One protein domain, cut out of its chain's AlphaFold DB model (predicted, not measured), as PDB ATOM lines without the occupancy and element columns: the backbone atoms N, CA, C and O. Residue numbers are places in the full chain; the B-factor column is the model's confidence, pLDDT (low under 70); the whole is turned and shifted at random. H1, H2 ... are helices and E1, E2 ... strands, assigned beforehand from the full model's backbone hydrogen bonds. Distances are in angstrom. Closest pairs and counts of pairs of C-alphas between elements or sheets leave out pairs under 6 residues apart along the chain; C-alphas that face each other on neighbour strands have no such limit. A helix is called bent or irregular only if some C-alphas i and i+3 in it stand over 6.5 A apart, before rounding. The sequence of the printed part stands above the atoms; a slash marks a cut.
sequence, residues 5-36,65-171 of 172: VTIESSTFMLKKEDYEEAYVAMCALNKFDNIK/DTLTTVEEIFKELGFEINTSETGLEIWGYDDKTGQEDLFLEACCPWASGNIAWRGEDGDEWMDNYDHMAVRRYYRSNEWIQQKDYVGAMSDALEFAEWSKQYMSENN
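Overview. This is residues 5 to 36 and 65 to 171 of the 172 residues of an uncharacterized protein of archaeon (UniProt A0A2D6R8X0). One strongly twisted wall of nine strands has two short helices, H2 and H3, over the same face, while a longer helix, H1, starts from the end of E2 at the wall and runs away from it past both. A last helix, H4, follows E9 by a tight link, crosses H1 about perpendicular near residues 24 to 28 of H1, and sticks out free with its residues 165 to 169, as do residues 170 and 171 after them. The printed part has 139 residues with four named helices and nine named strands, in the order E1 E2 H1 H2 E3 E4 E5 H3 E6 E7 E8 E9 H4; the class is mixed, helices and strands. The sheet is branched at E6, and its neighbour pairs are antiparallel. The whole is compact, with a radius of gyration of the C-alphas of 15.2 A, yet elongated in outline, spanning 54 by 32 by 27 A.

Along the chain. E1, residues 5 to 10, begins at C-alpha 5 at (97.981, 90.388, 100.116) and runs on into E2, residues 13 to 15, across a break of 2 residues, at 64 degrees. H1, residues 16 to 31, is 25.2 A long and irregular, with C-alphas 17 and 20 standing 7.6 A apart. After the cut come H2, residues 70 to 76, E3, residues 80 to 83, and E4, residues 87 to 92 and 15.8 A long. E4 runs on into E5, residues 94 to 96, across a break of 1 residue, at 76 degrees. H3 holds residues 100 to 106, with C-alpha 100 at (99.708, 99.218, 93.676). E6, residues 111 to 119, measures 22.8 A and bends by 53 degrees at residue 114. E7, residues 124 to 130, measures 19.9 A, and E8, residues 134 to 139, 16.4 A. E9, residues 143 to 151, bends by 92 degrees at residue 148. H4, residues 154 to 169, measures 23.2 A and ends at C-alpha 169 at (106.496, 125.492, 78.414).

Arrangement. E6 has three neighbours: E1, beside residues 114 to 119, and E2, beside residues 111 to 112, lie on one side of it, and E7 lies on the other side. N 8 and O 116 are 2.9 A apart, within hydrogen-bond range, as are N 13 and O 112 at 2.9 A. E6, E7, E8 and E9 form a meander, each strand the antiparallel neighbour of the one before, with N 115 and O 127 at 2.9 A, N 126 and O 137 at 2.8 A, and N 146 and O 136 at 2.8 A. E4 pairs with E2, N 14 to O 88 at 2.9 A, and forms a hairpin with E3, N 82 to O 89 at 2.8 A. E5 is an edge strand beside E1, with N 5 and O 95 at 2.9 A. H2 has a height over the sheet of 9.3 A and runs along the strands, at 10 degrees to E4 on the local plane. H3, on the same face, has a height over the sheet of 8.8 A and runs along the strands, at 12 degrees to E7 on the local plane. H1 only grazes the sheet, with residues 16 to 22, and is the hub, touching three helices. It touches H2 at a steep tilt of 54 degrees, the same way, with the C-alphas of Tyr 23 and Val 70 closest at 4.8 A. It touches H3 at a steep tilt of 66 degrees, opposite ways, with the C-alphas of Met 26 and Phe 103 closest at 5.8 A. H4 is not on the sheet; it touches H1 with residues 156 to 160 alone, about perpendicular at 82 degrees, with the C-alphas of Ala 25 and Ala 160 closest at 6.5 A. Every O i to N i+4 pair is within hydrogen-bond range in H2, H3 and H4, and 7 of 12 are in H1.

Size, cuts and confidence. The two C-alphas farthest apart are those of Asn 141 and Asn 171, at 54.7 A. Residues 37 to 64 are cut out and not printed, and C-alphas 36 and 65 stand 17.4 A apart across the cut, in the link from H1 to H2. The links that are printed whole are tight. The mean pLDDT of the printed part is 86.4; residues 149 to 171 are under 70, and H4 has a mean of 52.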
ATOM      1  N   VAL A   5      97.040  89.793  99.168       95.75
ATOM      2  CA  VAL A   5      97.981  90.388 100.116       95.75
ATOM      3  C   VAL A   5      97.249  91.254 101.125       95.75
ATOM      4  O   VAL A   5      96.277  91.933 100.796       95.75
ATOM      5  N   THR A   6      97.762  91.261 102.347       97.31
ATOM      6  CA  THR A   6      97.245  92.076 103.442       97.31
ATOM      7  C   THR A   6      98.380  92.903 104.045       97.31
ATOM      8  O   THR A   6      99.504  92.409 104.179       97.31
ATOM      9  N   ILE A   7      98.108  94.148 104.437       98.06
ATOM     10  CA  ILE A   7      99.033  94.932 105.272       98.06
ATOM     11  C   ILE A   7      98.931  94.449 106.721       98.06
ATOM     12  O   ILE A   7      97.888  94.569 107.356       98.06
ATOM     13  N   GLU A   8     100.039  93.947 107.264       97.19
ATOM     14  CA  GLU A   8     100.141  93.536 108.672       97.19
ATOM     15  C   GLU A   8     100.475  94.715 109.588       97.19
ATOM     16  O   GLU A   8     100.043  94.781 110.738       97.19
ATOM     17  N   SER A   9     101.295  95.641 109.093       97.25
ATOM     18  CA  SER A   9     101.607  96.887 109.787       97.25
ATOM     19  C   SER A   9     102.157  97.911 108.808       97.25
ATOM     20  O   SER A   9     102.768  97.559 107.801       97.25
ATOM     21  N   SER A  10     101.971  99.186 109.123       98.12
ATOM     22  CA  SER A  10     102.475 100.271 108.298       98.12
ATOM     23  C   SER A  10     102.872 101.462 109.159       98.12
ATOM     24  O   SER A  10     102.201 101.811 110.129       98.12
ATOM     25  N   THR A  11     103.990 102.069 108.790       98.06
ATOM     26  CA  THR A  11     104.433 103.397 109.225       98.06
ATOM     27  C   THR A  11     104.580 104.336 108.030       98.06
ATOM     28  O   THR A  11     105.250 105.362 108.143       98.06
ATOM     29  N   PHE A  12     103.999 103.969 106.881       98.19
ATOM     30  CA  PHE A  12     104.025 104.778 105.671       98.19
ATOM     31  C   PHE A  12     103.474 106.174 105.948       98.19
ATOM     32  O   PHE A  12     102.379 106.317 106.492       98.19
ATOM     33  N   MET A  13     104.228 107.187 105.539       97.88
ATOM     34  CA  MET A  13     103.877 108.587 105.705       97.88
ATOM     35  C   MET A  13     104.233 109.368 104.447       97.88
ATOM     36  O   MET A  13     105.398 109.401 104.041       97.88
ATOM     37  N   LEU A  14     103.239 110.058 103.896       97.75
ATOM     38  CA  LEU A  14     103.402 111.095 102.886       97.75
ATOM     39  C   LEU A  14     103.006 112.430 103.515       97.75
ATOM     40  O   LEU A  14     101.879 112.580 103.987       97.75
ATOM     41  N   LYS A  15     103.910 113.408 103.550       97.12
ATOM     42  CA  LYS A  15     103.598 114.703 104.162       97.12
ATOM     43  C   LYS A  15     102.654 115.508 103.285       97.12
ATOM     44  O   LYS A  15     102.712 115.449 102.062       97.12
ATOM     45  N   LYS A  16     101.842 116.343 103.930       96.44
ATOM     46  CA  LYS A  16     100.861 117.198 103.250       96.44
ATOM     47  C   LYS A  16     101.478 118.173 102.241       96.44
ATOM     48  O   LYS A  16     100.845 118.492 101.244       96.44
ATOM     49  N   GLU A  17     102.694 118.641 102.515       95.62
ATOM     50  CA  GLU A  17     103.451 119.539 101.635       95.62
ATOM     51  C   GLU A  17     103.877 118.892 100.312       95.62
ATOM     52  O   GLU A  17     104.125 119.625  99.366       95.62
ATOM     53  N   ASP A  18     103.881 117.557 100.231       94.81
ATOM     54  CA  ASP A  18     104.343 116.800  99.064       94.81
ATOM     55  C   ASP A  18     103.200 116.134  98.266       94.81
ATOM     56  O   ASP A  18     103.433 115.325  97.363       94.81
ATOM     57  N   TYR A  19     101.937 116.407  98.618       96.00
ATOM     58  CA  TYR A  19     100.781 115.755  97.987       96.00
ATOM     59  C   TYR A  19     100.673 116.054  96.494       96.00
ATOM     60  O   TYR A  19     100.300 115.168  95.725       96.00
ATOM     61  N   GLU A  20     100.965 117.289  96.087       94.31
ATOM     62  CA  GLU A  20     100.835 117.707  94.691       94.31
ATOM     63  C   GLU A  20     101.866 116.985  93.820       94.31
ATOM     64  O   GLU A  20     101.522 116.403  92.791       94.31
ATOM     65  N   GLU A  21     103.120 116.941  94.259       90.25
ATOM     66  CA  GLU A  21     104.194 116.265  93.547       90.25
ATOM     67  C   GLU A  21     103.970 114.750  93.473       90.25
ATOM     68  O   GLU A  21     104.117 114.158  92.398       90.25
ATOM     69  N   ALA A  22     103.548 114.133  94.581       93.62
ATOM     70  CA  ALA A  22     103.184 112.722  94.623       93.62
ATOM     71  C   ALA A  22     102.018 112.405  93.669       93.62
ATOM     72  O   ALA A  22     102.089 111.442  92.903       93.62
ATOM     73  N   TYR A  23     100.975 113.241  93.660       95.56
ATOM     74  CA  TYR A  23      99.844 113.115  92.741       95.56
ATOM     75  C   TYR A  23     100.291 113.208  91.275       95.56
ATOM     76  O   TYR A  23      99.957 112.337  90.470       95.56
ATOM     77  N   VAL A  24     101.107 114.209  90.922       91.88
ATOM     78  CA  VAL A  24     101.629 114.377  89.555       91.88
ATOM     79  C   VAL A  24     102.433 113.152  89.113       91.88
ATOM     80  O   VAL A  24     102.261 112.683  87.982       91.88
ATOM     81  N   ALA A  25     103.276 112.601  89.991       89.69
ATOM     82  CA  ALA A  25     104.044 111.391  89.708       89.69
ATOM     83  C   ALA A  25     103.143 110.161  89.510       89.69
ATOM     84  O   ALA A  25     103.337 109.393  88.566       89.69
ATOM     85  N   MET A  26     102.105 110.001  90.331       93.00
ATOM     86  CA  MET A  26     101.124 108.932  90.152       93.00
ATOM     87  C   MET A  26     100.316 109.089  88.861       93.00
ATOM     88  O   MET A  26     100.070 108.102  88.178       93.00
ATOM     89  N   CYS A  27      99.909 110.298  88.470       92.75
ATOM     90  CA  CYS A  27      99.201 110.534  87.205       92.75
ATOM     91  C   CYS A  27     100.088 110.280  85.979       92.75
ATOM     92  O   CYS A  27      99.603 109.804  84.948       92.75
ATOM     93  N   ALA A  28     101.389 110.560  86.084       88.94
ATOM     94  CA  ALA A  28     102.356 110.311  85.021       88.94
ATOM     95  C   ALA A  28     102.426 108.839  84.598       88.94
ATOM     96  O   ALA A  28     102.599 108.567  83.407       88.94
ATOM     97  N   LEU A  29     102.216 107.904  85.534       89.44
ATOM     98  CA  LEU A  29     102.162 106.465  85.262       89.44
ATOM     99  C   LEU A  29     101.225 106.129  84.094       89.44
ATOM    100  O   LEU A  29     101.531 105.258  83.277       89.44
ATOM    101  N   ASN A  30     100.111 106.857  83.941       90.56
ATOM    102  CA  ASN A  30      99.140 106.579  82.886       90.56
ATOM    103  C   ASN A  30      99.673 106.803  81.461       90.56
ATOM    104  O   ASN A  30      99.048 106.343  80.508       90.56
ATOM    105  N   LYS A  31     100.824 107.455  81.287       87.19
ATOM    106  CA  LYS A  31     101.462 107.642  79.974       87.19
ATOM    107  C   LYS A  31     102.253 106.414  79.507       87.19
ATOM    108  O   LYS A  31     102.655 106.361  78.347       87.19
ATOM    109  N   PHE A  32     102.453 105.424  80.376       85.38
ATOM    110  CA  PHE A  32     103.297 104.260  80.115       85.38
ATOM    111  C   PHE A  32     102.455 102.995  79.926       85.38
ATOM    112  O   PHE A  32     102.181 102.227  80.844       85.38
ATOM    113  N   ASP A  33     102.033 102.746  78.691       86.38
ATOM    114  CA  ASP A  33     101.232 101.562  78.352       86.38
ATOM    115  C   ASP A  33     102.000 100.236  78.457       86.38
ATOM    116  O   ASP A  33     101.402  99.164  78.547       86.38
ATOM    117  N   ASN A  34     103.328 100.281  78.438       84.31
ATOM    118  CA  ASN A  34     104.197  99.110  78.542       84.31
ATOM    119  C   ASN A  34     104.268  98.527  79.961       84.31
ATOM    120  O   ASN A  34     104.580  97.346  80.095       84.31
ATOM    121  N   ILE A  35     103.982  99.322  80.996       86.38
ATOM    122  CA  ILE A  35     104.001  98.868  82.396       86.38
ATOM    123  C   ILE A  35     102.616  98.435  82.893       86.38
ATOM    124  O   ILE A  35     102.504  97.817  83.950       86.38
ATOM    125  N   LYS A  36     101.553  98.731  82.139       89.94
ATOM    126  CA  LYS A  36     100.177  98.337  82.460       89.94
ATOM    127  C   LYS A  36      99.981  96.843  82.208       89.94
ATOM    128  O   LYS A  36     100.272  96.333  81.127       89.94
ATOM    129  N   ASP A  65      91.885 111.942  84.775       91.44
ATOM    130  CA  ASP A  65      90.802 112.869  84.422       91.44
ATOM    131  C   ASP A  65      89.687 112.891  85.482       91.44
ATOM    132  O   ASP A  65      88.849 113.795  85.484       91.44
ATOM    133  N   THR A  66      89.629 111.874  86.349       92.94
ATOM    134  CA  THR A  66      88.532 111.679  87.311       92.94
ATOM    135  C   THR A  66      88.967 111.790  88.766       92.94
ATOM    136  O   THR A  66      88.142 112.139  89.604       92.94
ATOM    137  N   LEU A  67      90.229 111.487  89.070       95.56
ATOM    138  CA  LEU A  67      90.817 111.560  90.406       95.56
ATOM    139  C   LEU A  67      91.745 112.772  90.463       95.56
ATOM    140  O   LEU A  67      92.650 112.919  89.643       95.56
ATOM    141  N   THR A  68      91.513 113.642  91.435       95.38
ATOM    142  CA  THR A  68      92.121 114.977  91.544       95.38
ATOM    143  C   THR A  68      93.119 115.101  92.690       95.38
ATOM    144  O   THR A  68      93.777 116.130  92.823       95.38
ATOM    145  N   THR A  69      93.226 114.068  93.527       96.75
ATOM    146  CA  THR A  69      94.062 114.064  94.731       96.75
ATOM    147  C   THR A  69      94.796 112.734  94.909       96.75
ATOM    148  O   THR A  69      94.363 111.696  94.401       96.75
ATOM    149  N   VAL A  70      95.911 112.749  95.650       96.88
ATOM    150  CA  VAL A  70      96.676 111.531  95.972       96.88
ATOM    151  C   VAL A  70      95.849 110.574  96.842       96.88
ATOM    152  O   VAL A  70      95.900 109.356  96.673       96.88
ATOM    153  N   GLU A  71      95.003 111.122  97.715       97.81
ATOM    154  CA  GLU A  71      94.058 110.385  98.548       97.81
ATOM    155  C   GLU A  71      93.071 109.563  97.718       97.81
ATOM    156  O   GLU A  71      92.781 108.415  98.057       97.81
ATOM    157  N   GLU A  72      92.517 110.158  96.658       97.56
ATOM    158  CA  GLU A  72      91.572 109.491  95.763       97.56
ATOM    159  C   GLU A  72      92.238 108.342  95.007       97.56
ATOM    160  O   GLU A  72      91.635 107.279  94.890       97.56
ATOM    161  N   ILE A  73      93.491 108.513  94.571       97.12
ATOM    162  CA  ILE A  73      94.255 107.445  93.914       97.12
ATOM    163  C   ILE A  73      94.492 106.275  94.873       97.12
ATOM    164  O   ILE A  73      94.213 105.133  94.516       97.12
ATOM    165  N   PHE A  74      94.951 106.531  96.102       97.31
ATOM    166  CA  PHE A  74      95.159 105.454  97.076       97.31
ATOM    167  C   PHE A  74      93.861 104.714  97.419       97.31
ATOM    168  O   PHE A  74      93.862 103.488  97.506       97.31
ATOM    169  N   LYS A  75      92.743 105.431  97.562       96.56
ATOM    170  CA  LYS A  75      91.436 104.803  97.803       96.56
ATOM    171  C   LYS A  75      90.953 103.972  96.615       96.56
ATOM    172  O   LYS A  75      90.434 102.885  96.839       96.56
ATOM    173  N   GLU A  76      91.132 104.451  95.384       95.50
ATOM    174  CA  GLU A  76      90.782 103.704  94.162       95.50
ATOM    175  C   GLU A  76      91.595 102.405  94.057       95.50
ATOM    176  O   GLU A  76      91.055 101.359  93.712       95.50
ATOM    177  N   LEU A  77      92.877 102.446  94.436       94.94
ATOM    178  CA  LEU A  77      93.736 101.260  94.505       94.94
ATOM    179  C   LEU A  77      93.308 100.253  95.585       94.94
ATOM    180  O   LEU A  77      93.780  99.119  95.550       94.94
ATOM    181  N   GLY A  78      92.444 100.650  96.525       95.50
ATOM    182  CA  GLY A  78      91.946  99.804  97.613       95.50
ATOM    183  C   GLY A  78      92.634 100.016  98.965       95.50
ATOM    184  O   GLY A  78      92.397  99.240  99.887       95.50
ATOM    185  N   PHE A  79      93.472 101.048  99.121       97.69
ATOM    186  CA  PHE A  79      94.103 101.338 100.409       97.69
ATOM    187  C   PHE A  79      93.142 101.986 101.399       97.69
ATOM    188  O   PHE A  79      92.394 102.920 101.088       97.69
ATOM    189  N   GLU A  80      93.269 101.566 102.649       98.06
ATOM    190  CA  GLU A  80      92.697 102.252 103.791       98.06
ATOM    191  C   GLU A  80      93.703 103.289 104.298       98.06
ATOM    192  O   GLU A  80      94.828 102.965 104.697       98.06
ATOM    193  N   ILE A  81      93.296 104.560 104.257       98.31
ATOM    194  CA  ILE A  81      94.154 105.695 104.601       98.31
ATOM    195  C   ILE A  81      93.608 106.494 105.780       98.31
ATOM    196  O   ILE A  81      92.400 106.532 106.033       98.31
ATOM    197  N   ASN A  82      94.508 107.173 106.477       97.69
ATOM    198  CA  ASN A  82      94.207 108.217 107.441       97.69
ATOM    199  C   ASN A  82      94.844 109.527 106.959       97.69
ATOM    200  O   ASN A  82      95.926 109.521 106.382       97.69
ATOM    201  N   THR A  83      94.170 110.653 107.182       96.56
ATOM    202  CA  THR A  83      94.679 111.975 106.788       96.56
ATOM    203  C   THR A  83      94.586 112.919 107.970       96.56
ATOM    204  O   THR A  83      93.567 112.967 108.659       96.56
ATOM    205  N   SER A  84      95.656 113.666 108.222       94.38
ATOM    206  CA  SER A  84      95.717 114.617 109.329       94.38
ATOM    207  C   SER A  84      96.529 115.864 108.958       94.38
ATOM    208  O   SER A  84      96.826 116.111 107.788       94.38
ATOM    209  N   GLU A  85      96.868 116.690 109.949       93.75
ATOM    210  CA  GLU A  85      97.778 117.822 109.752       93.75
ATOM    211  C   GLU A  85      99.212 117.380 109.425       93.75
ATOM    212  O   GLU A  85      99.933 118.132 108.774       93.75
ATOM    213  N   THR A  86      99.626 116.172 109.833       90.38
ATOM    214  CA  THR A  86     100.976 115.647 109.558       90.38
ATOM    215  C   THR A  86     101.125 115.116 108.135       90.38
ATOM    216  O   THR A  86     102.219 115.178 107.576       90.38
ATOM    217  N   GLY A  87     100.038 114.625 107.536       96.81
ATOM    218  CA  GLY A  87     100.057 113.996 106.222       96.81
ATOM    219  C   GLY A  87      99.080 112.832 106.089       96.81
ATOM    220  O   GLY A  87      98.093 112.738 106.830       96.81
ATOM    221  N   LEU A  88      99.373 111.978 105.111       98.25
ATOM    222  CA  LEU A  88      98.638 110.778 104.738       98.25
ATOM    223  C   LEU A  88      99.393 109.561 105.253       98.25
ATOM    224  O   LEU A  88     100.574 109.374 104.959       98.25
ATOM    225  N   GLU A  89      98.669 108.712 105.968       98.25
ATOM    226  CA  GLU A  89      99.123 107.410 106.436       98.25
ATOM    227  C   GLU A  89      98.328 106.323 105.717       98.25
ATOM    228  O   GLU A  89      97.105 106.418 105.604       98.25
ATOM    229  N   ILE A  90      99.005 105.271 105.267       98.31
ATOM    230  CA  ILE A  90      98.348 104.037 104.823       98.31
ATOM    231  C   ILE A  90      98.338 103.097 106.018       98.31
ATOM    232  O   ILE A  90      99.404 102.820 106.564       98.31
ATOM    233  N   TRP A  91      97.172 102.605 106.430       96.81
ATOM    234  CA  TRP A  91      97.056 101.718 107.595       96.81
ATOM    235  C   TRP A  91      96.491 100.338 107.265       96.81
ATOM    236  O   TRP A  91      96.660  99.426 108.074       96.81
ATOM    237  N   GLY A  92      95.883 100.161 106.091       97.19
ATOM    238  CA  GLY A  92      95.288  98.891 105.695       97.19
ATOM    239  C   GLY A  92      95.244  98.687 104.185       97.19
ATOM    240  O   GLY A  92      95.230  99.636 103.399       97.19
ATOM    241  N   TYR A  93      95.265  97.417 103.801       96.88
ATOM    242  CA  TYR A  93      95.006  96.892 102.465       96.88
ATOM    243  C   TYR A  93      94.720  95.403 102.646       96.88
ATOM    244  O   TYR A  93      95.459  94.747 103.382       96.88
ATOM    245  N   ASP A  94      93.672  94.884 102.016       96.19
ATOM    246  CA  ASP A  94      93.312  93.463 102.061       96.19
ATOM    247  C   ASP A  94      92.594  93.076 100.762       96.19
ATOM    248  O   ASP A  94      91.367  92.987 100.692       96.19
ATOM    249  N   ASP A  95      93.369  92.935  99.687       93.75
ATOM    250  CA  ASP A  95      92.851  92.587  98.363       93.75
ATOM    251  C   ASP A  95      93.926  91.870  97.528       93.75
ATOM    252  O   ASP A  95      95.019  91.531  97.989       93.75
ATOM    253  N   LYS A  96      93.608  91.578  96.273       90.56
ATOM    254  CA  LYS A  96      94.543  91.031  95.301       90.56
ATOM    255  C   LYS A  96      95.538  92.082  94.854       90.56
ATOM    256  O   LYS A  96      95.136  93.132  94.355       90.56
ATOM    257  N   THR A  97      96.807  91.686  94.798       88.56
ATOM    258  CA  THR A  97      97.834  92.427  94.071       88.56
ATOM    259  C   THR A  97      97.334  92.760  92.676       88.56
ATOM    260  O   THR A  97      96.921  91.876  91.907       88.56
ATOM    261  N   GLY A  98      97.398  94.032  92.337       85.06
ATOM    262  CA  GLY A  98      97.220  94.530  90.995       85.06
ATOM    263  C   GLY A  98      98.529  95.105  90.508       85.06
ATOM    264  O   GLY A  98      99.322  94.419  89.852       85.06
ATOM    265  N   GLN A  99      98.673  96.398  90.770       89.94
ATOM    266  CA  GLN A  99      99.797  97.237  90.363       89.94
ATOM    267  C   GLN A  99     100.030  98.401  91.345       89.94
ATOM    268  O   GLN A  99     100.590  99.428  90.969       89.94
ATOM    269  N   GLU A 100      99.548  98.265  92.578       92.69
ATOM    270  CA  GLU A 100      99.708  99.218  93.676       92.69
ATOM    271  C   GLU A 100     101.181  99.471  94.028       92.69
ATOM    272  O   GLU A 100     101.532 100.584  94.417       92.69
ATOM    273  N   ASP A 101     102.044  98.475  93.793       91.12
ATOM    274  CA  ASP A 101     103.503  98.572  93.864       91.12
ATOM    275  C   ASP A 101     104.030  99.771  93.065       91.12
ATOM    276  O   ASP A 101     104.780 100.587  93.595       91.12
ATOM    277  N   LEU A 102     103.566  99.950  91.826       92.06
ATOM    278  CA  LEU A 102     104.013 101.043  90.956       92.06
ATOM    279  C   LEU A 102     103.632 102.427  91.494       92.06
ATOM    280  O   LEU A 102     104.382 103.385  91.317       92.06
ATOM    281  N   PHE A 103     102.475 102.545  92.148       94.06
ATOM    282  CA  PHE A 103     102.008 103.808  92.723       94.06
ATOM    283  C   PHE A 103     102.753 104.139  94.016       94.06
ATOM    284  O   PHE A 103     103.181 105.277  94.205       94.06
ATOM    285  N   LEU A 104     102.970 103.141  94.873       94.38
ATOM    286  CA  LEU A 104     103.797 103.283  96.069       94.38
ATOM    287  C   LEU A 104     105.244 103.654  95.709       94.38
ATOM    288  O   LEU A 104     105.819 104.560  96.315       94.38
ATOM    289  N   GLU A 105     105.817 103.020  94.684       91.88
ATOM    290  CA  GLU A 105     107.147 103.350  94.169       91.88
ATOM    291  C   GLU A 105     107.213 104.758  93.562       91.88
ATOM    292  O   GLU A 105     108.185 105.474  93.808       91.88
ATOM    293  N   ALA A 106     106.186 105.194  92.820       90.75
ATOM    294  CA  ALA A 106     106.115 106.550  92.266       90.75
ATOM    295  C   ALA A 106     106.157 107.631  93.357       90.75
ATOM    296  O   ALA A 106     106.725 108.701  93.145       90.75
ATOM    297  N   CYS A 107     105.588 107.346  94.530       89.69
ATOM    298  CA  CYS A 107     105.599 108.258  95.671       89.69
ATOM    299  C   CYS A 107     106.865 108.193  96.517       89.69
ATOM    300  O   CYS A 107     107.043 109.056  97.377       89.69
ATOM    301  N   CYS A 108     107.748 107.219  96.290       91.50
ATOM    302  CA  CYS A 108     108.936 107.014  97.111       91.50
ATOM    303  C   CYS A 108     109.769 108.285  97.358       91.50
ATOM    304  O   CYS A 108     110.223 108.429  98.488       91.50
ATOM    305  N   PRO A 109     109.956 109.221  96.402       90.00
ATOM    306  CA  PRO A 109     110.721 110.445  96.661       90.00
ATOM    307  C   PRO A 109     110.175 111.307  97.812       90.00
ATOM    308  O   PRO A 109     110.929 112.003  98.489       90.00
ATOM    309  N   TRP A 110     108.870 111.226  98.070       94.00
ATOM    310  CA  TRP A 110     108.158 112.025  99.074       94.00
ATOM    311  C   TRP A 110     107.633 111.198 100.250       94.00
ATOM    312  O   TRP A 110     107.278 111.739 101.298       94.00
ATOM    313  N   ALA A 111     107.596 109.879 100.093       94.69
ATOM    314  CA  ALA A 111     107.139 108.958 101.113       94.69
ATOM    315  C   ALA A 111     108.278 108.504 102.031       94.69
ATOM    316  O   ALA A 111     109.439 108.382 101.634       94.69
ATOM    317  N   SER A 112     107.914 108.203 103.272       96.31
ATOM    318  CA  SER A 112     108.806 107.642 104.283       96.31
ATOM    319  C   SER A 112     108.134 106.503 105.041       96.31
ATOM    320  O   SER A 112     106.916 106.339 104.985       96.31
ATOM    321  N   GLY A 113     108.928 105.733 105.782       97.06
ATOM    322  CA  GLY A 113     108.428 104.662 106.642       97.06
ATOM    323  C   GLY A 113     108.416 103.313 105.939       97.06
ATOM    324  O   GLY A 113     109.194 103.074 105.014       97.06
ATOM    325  N   ASN A 114     107.591 102.392 106.431       97.06
ATOM    326  CA  ASN A 114     107.592 101.009 105.971       97.06
ATOM    327  C   ASN A 114     106.164 100.488 105.830       97.06
ATOM    328  O   ASN A 114     105.293 100.876 106.605       97.06
ATOM    329  N   ILE A 115     105.956  99.536 104.927       97.88
ATOM    330  CA  ILE A 115     104.742  98.718 104.870       97.88
ATOM    331  C   ILE A 115     105.165  97.256 104.960       97.88
ATOM    332  O   ILE A 115     105.960  96.798 104.143       97.88
ATOM    333  N   ALA A 116     104.672  96.541 105.970       97.19
ATOM    334  CA  ALA A 116     104.843  95.101 106.106       97.19
ATOM    335  C   ALA A 116     103.609  94.386 105.554       97.19
ATOM    336  O   ALA A 116     102.479  94.669 105.957       97.19
ATOM    337  N   TRP A 117     103.854  93.442 104.662       97.00
ATOM    338  CA  TRP A 117     102.858  92.702 103.911       97.00
ATOM    339  C   TRP A 117     102.874  91.230 104.303       97.00
ATOM    340  O   TRP A 117     103.929  90.680 104.638       97.00
ATOM    341  N   ARG A 118     101.714  90.585 104.189       96.62
ATOM    342  CA  ARG A 118     101.569  89.132 104.207       96.62
ATOM    343  C   ARG A 118     100.797  88.681 102.977       96.62
ATOM    344  O   ARG A 118      99.711  89.191 102.713       96.62
ATOM    345  N   GLY A 119     101.341  87.716 102.254       95.06
ATOM    346  CA  GLY A 119     100.682  87.064 101.135       95.06
ATOM    347  C   GLY A 119      99.786  85.898 101.547       95.06
ATOM    348  O   GLY A 119      99.845  85.399 102.673       95.06
ATOM    349  N   GLU A 120      98.944  85.444 100.622       94.50
ATOM    350  CA  GLU A 120      97.977  84.359 100.856       94.50
ATOM    351  C   GLU A 120      98.594  82.993 101.183       94.50
ATOM    352  O   GLU A 120      97.939  82.142 101.785       94.50
ATOM    353  N   ASP A 121      99.852  82.779 100.809       94.00
ATOM    354  CA  ASP A 121     100.657  81.602 101.154       94.00
ATOM    355  C   ASP A 121     101.384  81.741 102.505       94.00
ATOM    356  O   ASP A 121     102.010  80.787 102.970       94.00
ATOM    357  N   GLY A 122     101.244  82.892 103.166       92.69
ATOM    358  CA  GLY A 122     101.906  83.218 104.422       92.69
ATOM    359  C   GLY A 122     103.286  83.849 104.257       92.69
ATOM    360  O   GLY A 122     103.924  84.107 105.278       92.69
ATOM    361  N   ASP A 123     103.743  84.117 103.028       92.75
ATOM    362  CA  ASP A 123     104.990  84.846 102.807       92.75
ATOM    363  C   ASP A 123     104.877  86.273 103.349       92.75
ATOM    364  O   ASP A 123     103.879  86.964 103.152       92.75
ATOM    365  N   GLU A 124     105.922  86.728 104.036       95.25
ATOM    366  CA  GLU A 124     105.977  88.059 104.635       95.25
ATOM    367  C   GLU A 124     107.163  88.847 104.074       95.25
ATOM    368  O   GLU A 124     108.316  88.392 104.085       95.25
ATOM    369  N   TRP A 125     106.891  90.072 103.630       95.12
ATOM    370  CA  TRP A 125     107.909  91.028 103.203       95.12
ATOM    371  C   TRP A 125     107.597  92.423 103.738       95.12
ATOM    372  O   TRP A 125     106.510  92.701 104.233       95.12
ATOM    373  N   MET A 126     108.577  93.311 103.667       96.25
ATOM    374  CA  MET A 126     108.441  94.704 104.054       96.25
ATOM    375  C   MET A 126     109.068  95.582 102.986       96.25
ATOM    376  O   MET A 126     110.214  95.357 102.600       96.25
ATOM    377  N   ASP A 127     108.340  96.608 102.571       95.81
ATOM    378  CA  ASP A 127     108.839  97.662 101.699       95.81
ATOM    379  C   ASP A 127     109.154  98.895 102.548       95.81
ATOM    380  O   ASP A 127     108.325  99.347 103.338       95.81
ATOM    381  N   ASN A 128     110.374  99.413 102.428       95.56
ATOM    382  CA  ASN A 128     110.844 100.612 103.113       95.56
ATOM    383  C   ASN A 128     111.016 101.753 102.111       95.56
ATOM    384  O   ASN A 128     111.627 101.558 101.062       95.56
ATOM    385  N   TYR A 129     110.521 102.926 102.488       94.31
ATOM    386  CA  TYR A 129     110.539 104.157 101.710       94.31
ATOM    387  C   TYR A 129     111.518 105.123 102.385       94.31
ATOM    388  O   TYR A 129     111.310 105.521 103.535       94.31
ATOM    389  N   ASP A 130     112.618 105.447 101.700       89.50
ATOM    390  CA  ASP A 130     113.733 106.239 102.246       89.50
ATOM    391  C   ASP A 130     113.953 107.582 101.521       89.50
ATOM    392  O   ASP A 130     115.034 108.163 101.622       89.50
ATOM    393  N   HIS A 131     112.937 108.084 100.807       86.75
ATOM    394  CA  HIS A 131     113.004 109.248  99.906       86.75
ATOM    395  C   HIS A 131     113.873 109.070  98.652       86.75
ATOM    396  O   HIS A 131     113.953 109.983  97.831       86.75
ATOM    397  N   MET A 132     114.531 107.924  98.473       81.50
ATOM    398  CA  MET A 132     115.390 107.670  97.312       81.50
ATOM    399  C   MET A 132     114.969 106.426  96.545       81.50
ATOM    400  O   MET A 132     114.913 106.451  95.319       81.50
ATOM    401  N   ALA A 133     114.716 105.338  97.264       84.69
ATOM    402  CA  ALA A 133     114.396 104.042  96.707       84.69
ATOM    403  C   ALA A 133     113.466 103.249  97.623       84.69
ATOM    404  O   ALA A 133     113.518 103.354  98.850       84.69
ATOM    405  N   VAL A 134     112.662 102.381  97.013       89.25
ATOM    406  CA  VAL A 134     111.928 101.359  97.751       89.25
ATOM    407  C   VAL A 134     112.841 100.158  97.941       89.25
ATOM    408  O   VAL A 134     113.311  99.542  96.981       89.25
ATOM    409  N   ARG A 135     113.106  99.808  99.196       91.31
ATOM    410  CA  ARG A 135     113.901  98.628  99.550       91.31
ATOM    411  C   ARG A 135     112.990  97.554 100.109       91.31
ATOM    412  O   ARG A 135     112.300  97.796 101.096       91.31
ATOM    413  N   ARG A 136     113.060  96.358  99.530       93.50
ATOM    414  CA  ARG A 136     112.307  95.196  99.999       93.50
ATOM    415  C   ARG A 136     113.136  94.352 100.953       93.50
ATOM    416  O   ARG A 136     114.330  94.133 100.743       93.50
ATOM    417  N   TYR A 137     112.482  93.850 101.987       93.94
ATOM    418  CA  TYR A 137     113.032  92.938 102.978       93.94
ATOM    419  C   TYR A 137     112.114  91.730 103.095       93.94
ATOM    420  O   TYR A 137     110.902  91.895 103.079       93.94
ATOM    421  N   TYR A 138     112.668  90.536 103.273       90.94
ATOM    422  CA  TYR A 138     111.878  89.334 103.558       90.94
ATOM    423  C   TYR A 138     112.054  88.894 105.001       90.94
ATOM    424  O   TYR A 138     113.101  89.140 105.618       90.94
ATOM    425  N   ARG A 139     111.027  88.230 105.529       82.50
ATOM    426  CA  ARG A 139     111.024  87.732 106.899       82.50
ATOM    427  C   ARG A 139     111.706  86.367 106.988       82.50
ATOM    428  O   ARG A 139     111.253  85.380 106.419       82.50
ATOM    429  N   SER A 140     112.803  86.312 107.738       78.19
ATOM    430  CA  SER A 140     113.377  85.070 108.268       78.19
ATOM    431  C   SER A 140     113.332  85.132 109.804       78.19
ATOM    432  O   SER A 140     112.302  85.495 110.367       78.19
ATOM    433  N   ASN A 141     114.434  84.848 110.506       78.12
ATOM    434  CA  ASN A 141     114.569  85.181 111.934       78.12
ATOM    435  C   ASN A 141     114.714  86.698 112.173       78.12
ATOM    436  O   ASN A 141     114.426  87.189 113.260       78.12
ATOM    437  N   GLU A 142     115.166  87.423 111.149       85.12
ATOM    438  CA  GLU A 142     115.330  88.877 111.092       85.12
ATOM    439  C   GLU A 142     114.858  89.369 109.711       85.12
ATOM    440  O   GLU A 142     114.648  88.561 108.798       85.12
ATOM    441  N   TRP A 143     114.701  90.686 109.544       86.44
ATOM    442  CA  TRP A 143     114.435  91.302 108.243       86.44
ATOM    443  C   TRP A 143     115.713  91.346 107.405       86.44
ATOM    444  O   TRP A 143     116.681  92.012 107.773       86.44
ATOM    445  N   ILE A 144     115.717  90.655 106.263       88.75
ATOM    446  CA  ILE A 144     116.879  90.585 105.366       88.75
ATOM    447  C   ILE A 144     116.561  91.345 104.084       88.75
ATOM    448  O   ILE A 144     115.605  91.006 103.389       88.75
ATOM    449  N   GLN A 145     117.377  92.352 103.759       88.88
ATOM    450  CA  GLN A 145     117.203  93.131 102.532       88.88
ATOM    451  C   GLN A 145     117.398  92.248 101.293       88.88
ATOM    452  O   GLN A 145     118.425  91.576 101.147       88.88
ATOM    453  N   GLN A 146     116.448  92.321 100.365       86.81
ATOM    454  CA  GLN A 146     116.584  91.793  99.019       86.81
ATOM    455  C   GLN A 146     117.546  92.681  98.221       86.81
ATOM    456  O   GLN A 146     117.255  93.839  97.939       86.81
ATOM    457  N   LYS A 147     118.724  92.156  97.870       79.75
ATOM    458  CA  LYS A 147     119.783  92.957  97.228       79.75
ATOM    459  C   LYS A 147     119.503  93.297  95.764       79.75
ATOM    460  O   LYS A 147     120.068  94.258  95.258       79.75
ATOM    461  N   ASP A 148     118.695  92.489  95.092       75.44
ATOM    462  CA  ASP A 148     118.302  92.625  93.689       75.44
ATOM    463  C   ASP A 148     117.030  93.460  93.497       75.44
ATOM    464  O   ASP A 148     116.688  93.781  92.361       75.44
ATOM    465  N   TYR A 149     116.361  93.854  94.585       68.25
ATOM    466  CA  TYR A 149     115.206  94.738  94.533       68.25
ATOM    467  C   TYR A 149     115.585  96.142  95.000       68.25
ATOM    468  O   TYR A 149     115.895  96.383  96.170       68.25
ATOM    469  N   VAL A 150     115.530  97.068  94.053       67.19
ATOM    470  CA  VAL A 150     115.560  98.506  94.288       67.19
ATOM    471  C   VAL A 150     114.396  99.062  93.480       67.19
ATOM    472  O   VAL A 150     114.501  99.205  92.263       67.19
ATOM    473  N   GLY A 151     113.266  99.275  94.149       64.88
ATOM    474  CA  GLY A 151     112.147 100.036  93.602       64.88
ATOM    475  C   GLY A 151     112.448 101.532  93.677       64.88
ATOM    476  O   GLY A 151     113.406 101.941  94.331       64.88
ATOM    477  N   ALA A 152     111.609 102.347  93.050       57.78
ATOM    478  CA  ALA A 152     111.921 103.688  92.540       57.78
ATOM    479  C   ALA A 152     112.542 103.615  91.147       57.78
ATOM    480  O   ALA A 152     113.732 103.828  90.932       57.78
ATOM    481  N   MET A 153     111.666 103.271  90.203       55.31
ATOM    482  CA  MET A 153     111.457 103.966  88.931       55.31
ATOM    483  C   MET A 153     112.391 105.178  88.755       55.31
ATOM    484  O   MET A 153     111.976 106.325  88.907       55.31
ATOM    485  N   SER A 154     113.662 104.936  88.430       49.78
ATOM    486  CA  SER A 154     114.621 105.980  88.046       49.78
ATOM    487  C   SER A 154     114.040 106.869  86.940       49.78
ATOM    488  O   SER A 154     114.293 108.067  86.886       49.78
ATOM    489  N   ASP A 155     113.139 106.285  86.155       49.25
ATOM    490  CA  ASP A 155     112.362 106.900  85.093       49.25
ATOM    491  C   ASP A 155     111.286 107.878  85.609       49.25
ATOM    492  O   ASP A 155     110.961 108.834  84.916       49.25
ATOM    493  N   ALA A 156     110.729 107.708  86.815       48.47
ATOM    494  CA  ALA A 156     109.716 108.623  87.362       48.47
ATOM    495  C   ALA A 156     110.317 109.928  87.886       48.47
ATOM    496  O   ALA A 156     109.662 110.967  87.828       48.47
ATOM    497  N   LEU A 157     111.566 109.888  88.354       47.06
ATOM    498  CA  LEU A 157     112.326 111.080  88.724       47.06
ATOM    499  C   LEU A 157     112.812 111.841  87.480       47.06
ATOM    500  O   LEU A 157     112.622 113.057  87.422       47.06
ATOM    501  N   GLU A 158     113.300 111.144  86.444       55.25
ATOM    502  CA  GLU A 158     113.528 111.756  85.120       55.25
ATOM    503  C   GLU A 158     112.221 112.345  84.540       55.25
ATOM    504  O   GLU A 158     112.220 113.416  83.928       55.25
ATOM    505  N   PHE A 159     111.072 111.709  84.798       51.19
ATOM    506  CA  PHE A 159     109.763 112.197  84.363       51.19
ATOM    507  C   PHE A 159     109.228 113.380  85.183       51.19
ATOM    508  O   PHE A 159     108.555 114.247  84.628       51.19
ATOM    509  N   ALA A 160     109.507 113.458  86.486       52.72
ATOM    510  CA  ALA A 160     109.145 114.609  87.312       52.72
ATOM    511  C   ALA A 160     109.939 115.861  86.899       52.72
ATOM    512  O   ALA A 160     109.378 116.959  86.849       52.72
ATOM    513  N   GLU A 161     111.214 115.699  86.525       55.69
ATOM    514  CA  GLU A 161     112.013 116.764  85.908       55.69
ATOM    515  C   GLU A 161     111.458 117.168  84.532       55.69
ATOM    516  O   GLU A 161     111.241 118.359  84.292       55.69
ATOM    517  N   TRP A 162     111.107 116.203  83.673       58.19
ATOM    518  CA  TRP A 162     110.428 116.467  82.394       58.19
ATOM    519  C   TRP A 162     109.064 117.165  82.569       58.19
ATOM    520  O   TRP A 162     108.741 118.096  81.835       58.19
ATOM    521  N   SER A 163     108.261 116.764  83.559       50.38
ATOM    522  CA  SER A 163     106.926 117.315  83.838       50.38
ATOM    523  C   SER A 163     106.998 118.775  84.295       50.38
ATOM    524  O   SER A 163     106.228 119.611  83.818       50.38
ATOM    525  N   LYS A 164     107.981 119.118  85.143       55.00
ATOM    526  CA  LYS A 164     108.274 120.512  85.522       55.00
ATOM    527  C   LYS A 164     108.649 121.361  84.304       55.00
ATOM    528  O   LYS A 164     108.201 122.501  84.196       55.00
ATOM    529  N   GLN A 165     109.414 120.798  83.369       56.41
ATOM    530  CA  GLN A 165     109.790 121.464  82.121       56.41
ATOM    531  C   GLN A 165     108.568 121.674  81.203       56.41
ATOM    532  O   GLN A 165     108.294 122.797  80.785       56.41
ATOM    533  N   TYR A 166     107.741 120.645  81.008       49.44
ATOM    534  CA  TYR A 166     106.538 120.684  80.165       49.44
ATOM    535  C   TYR A 166     105.430 121.619  80.689       49.44
ATOM    536  O   TYR A 166     104.771 122.309  79.907       49.44
ATOM    537  N   MET A 167     105.218 121.668  82.009       44.47
ATOM    538  CA  MET A 167     104.257 122.584  82.647       44.47
ATOM    539  C   MET A 167     104.707 124.050  82.546       44.47
ATOM    540  O   MET A 167     103.868 124.946  82.489       44.47
ATOM    541  N   SER A 168     106.021 124.301  82.483       54.91
ATOM    542  CA  SER A 168     106.575 125.645  82.273       54.91
ATOM    543  C   SER A 168     106.474 126.120  80.817       54.91
ATOM    544  O   SER A 168     106.287 127.307  80.573       54.91
ATOM    545  N   GLU A 169     106.533 125.196  79.854       47.22
ATOM    546  CA  GLU A 169     106.496 125.492  78.414       47.22
ATOM    547  C   GLU A 169     105.076 125.711  77.862       47.22
ATOM    548  O   GLU A 169     104.921 126.355  76.829       47.22
ATOM    549  N   ASN A 170     104.035 125.223  78.548       43.69
ATOM    550  CA  ASN A 170     102.633 125.332  78.105       43.69
ATOM    551  C   ASN A 170     101.777 126.335  78.902       43.69
ATOM    552  O   ASN A 170     100.590 126.478  78.615       43.69
ATOM    553  N   ASN A 171     102.361 127.035  79.879       46.25
ATOM    554  CA  ASN A 171     101.727 128.134  80.624       46.25
ATOM    555  C   ASN A 171     102.370 129.507  80.320       46.25
ATOM    556  O   ASN A 171     102.220 130.446  81.108       46.25
TER     557      ASN A 171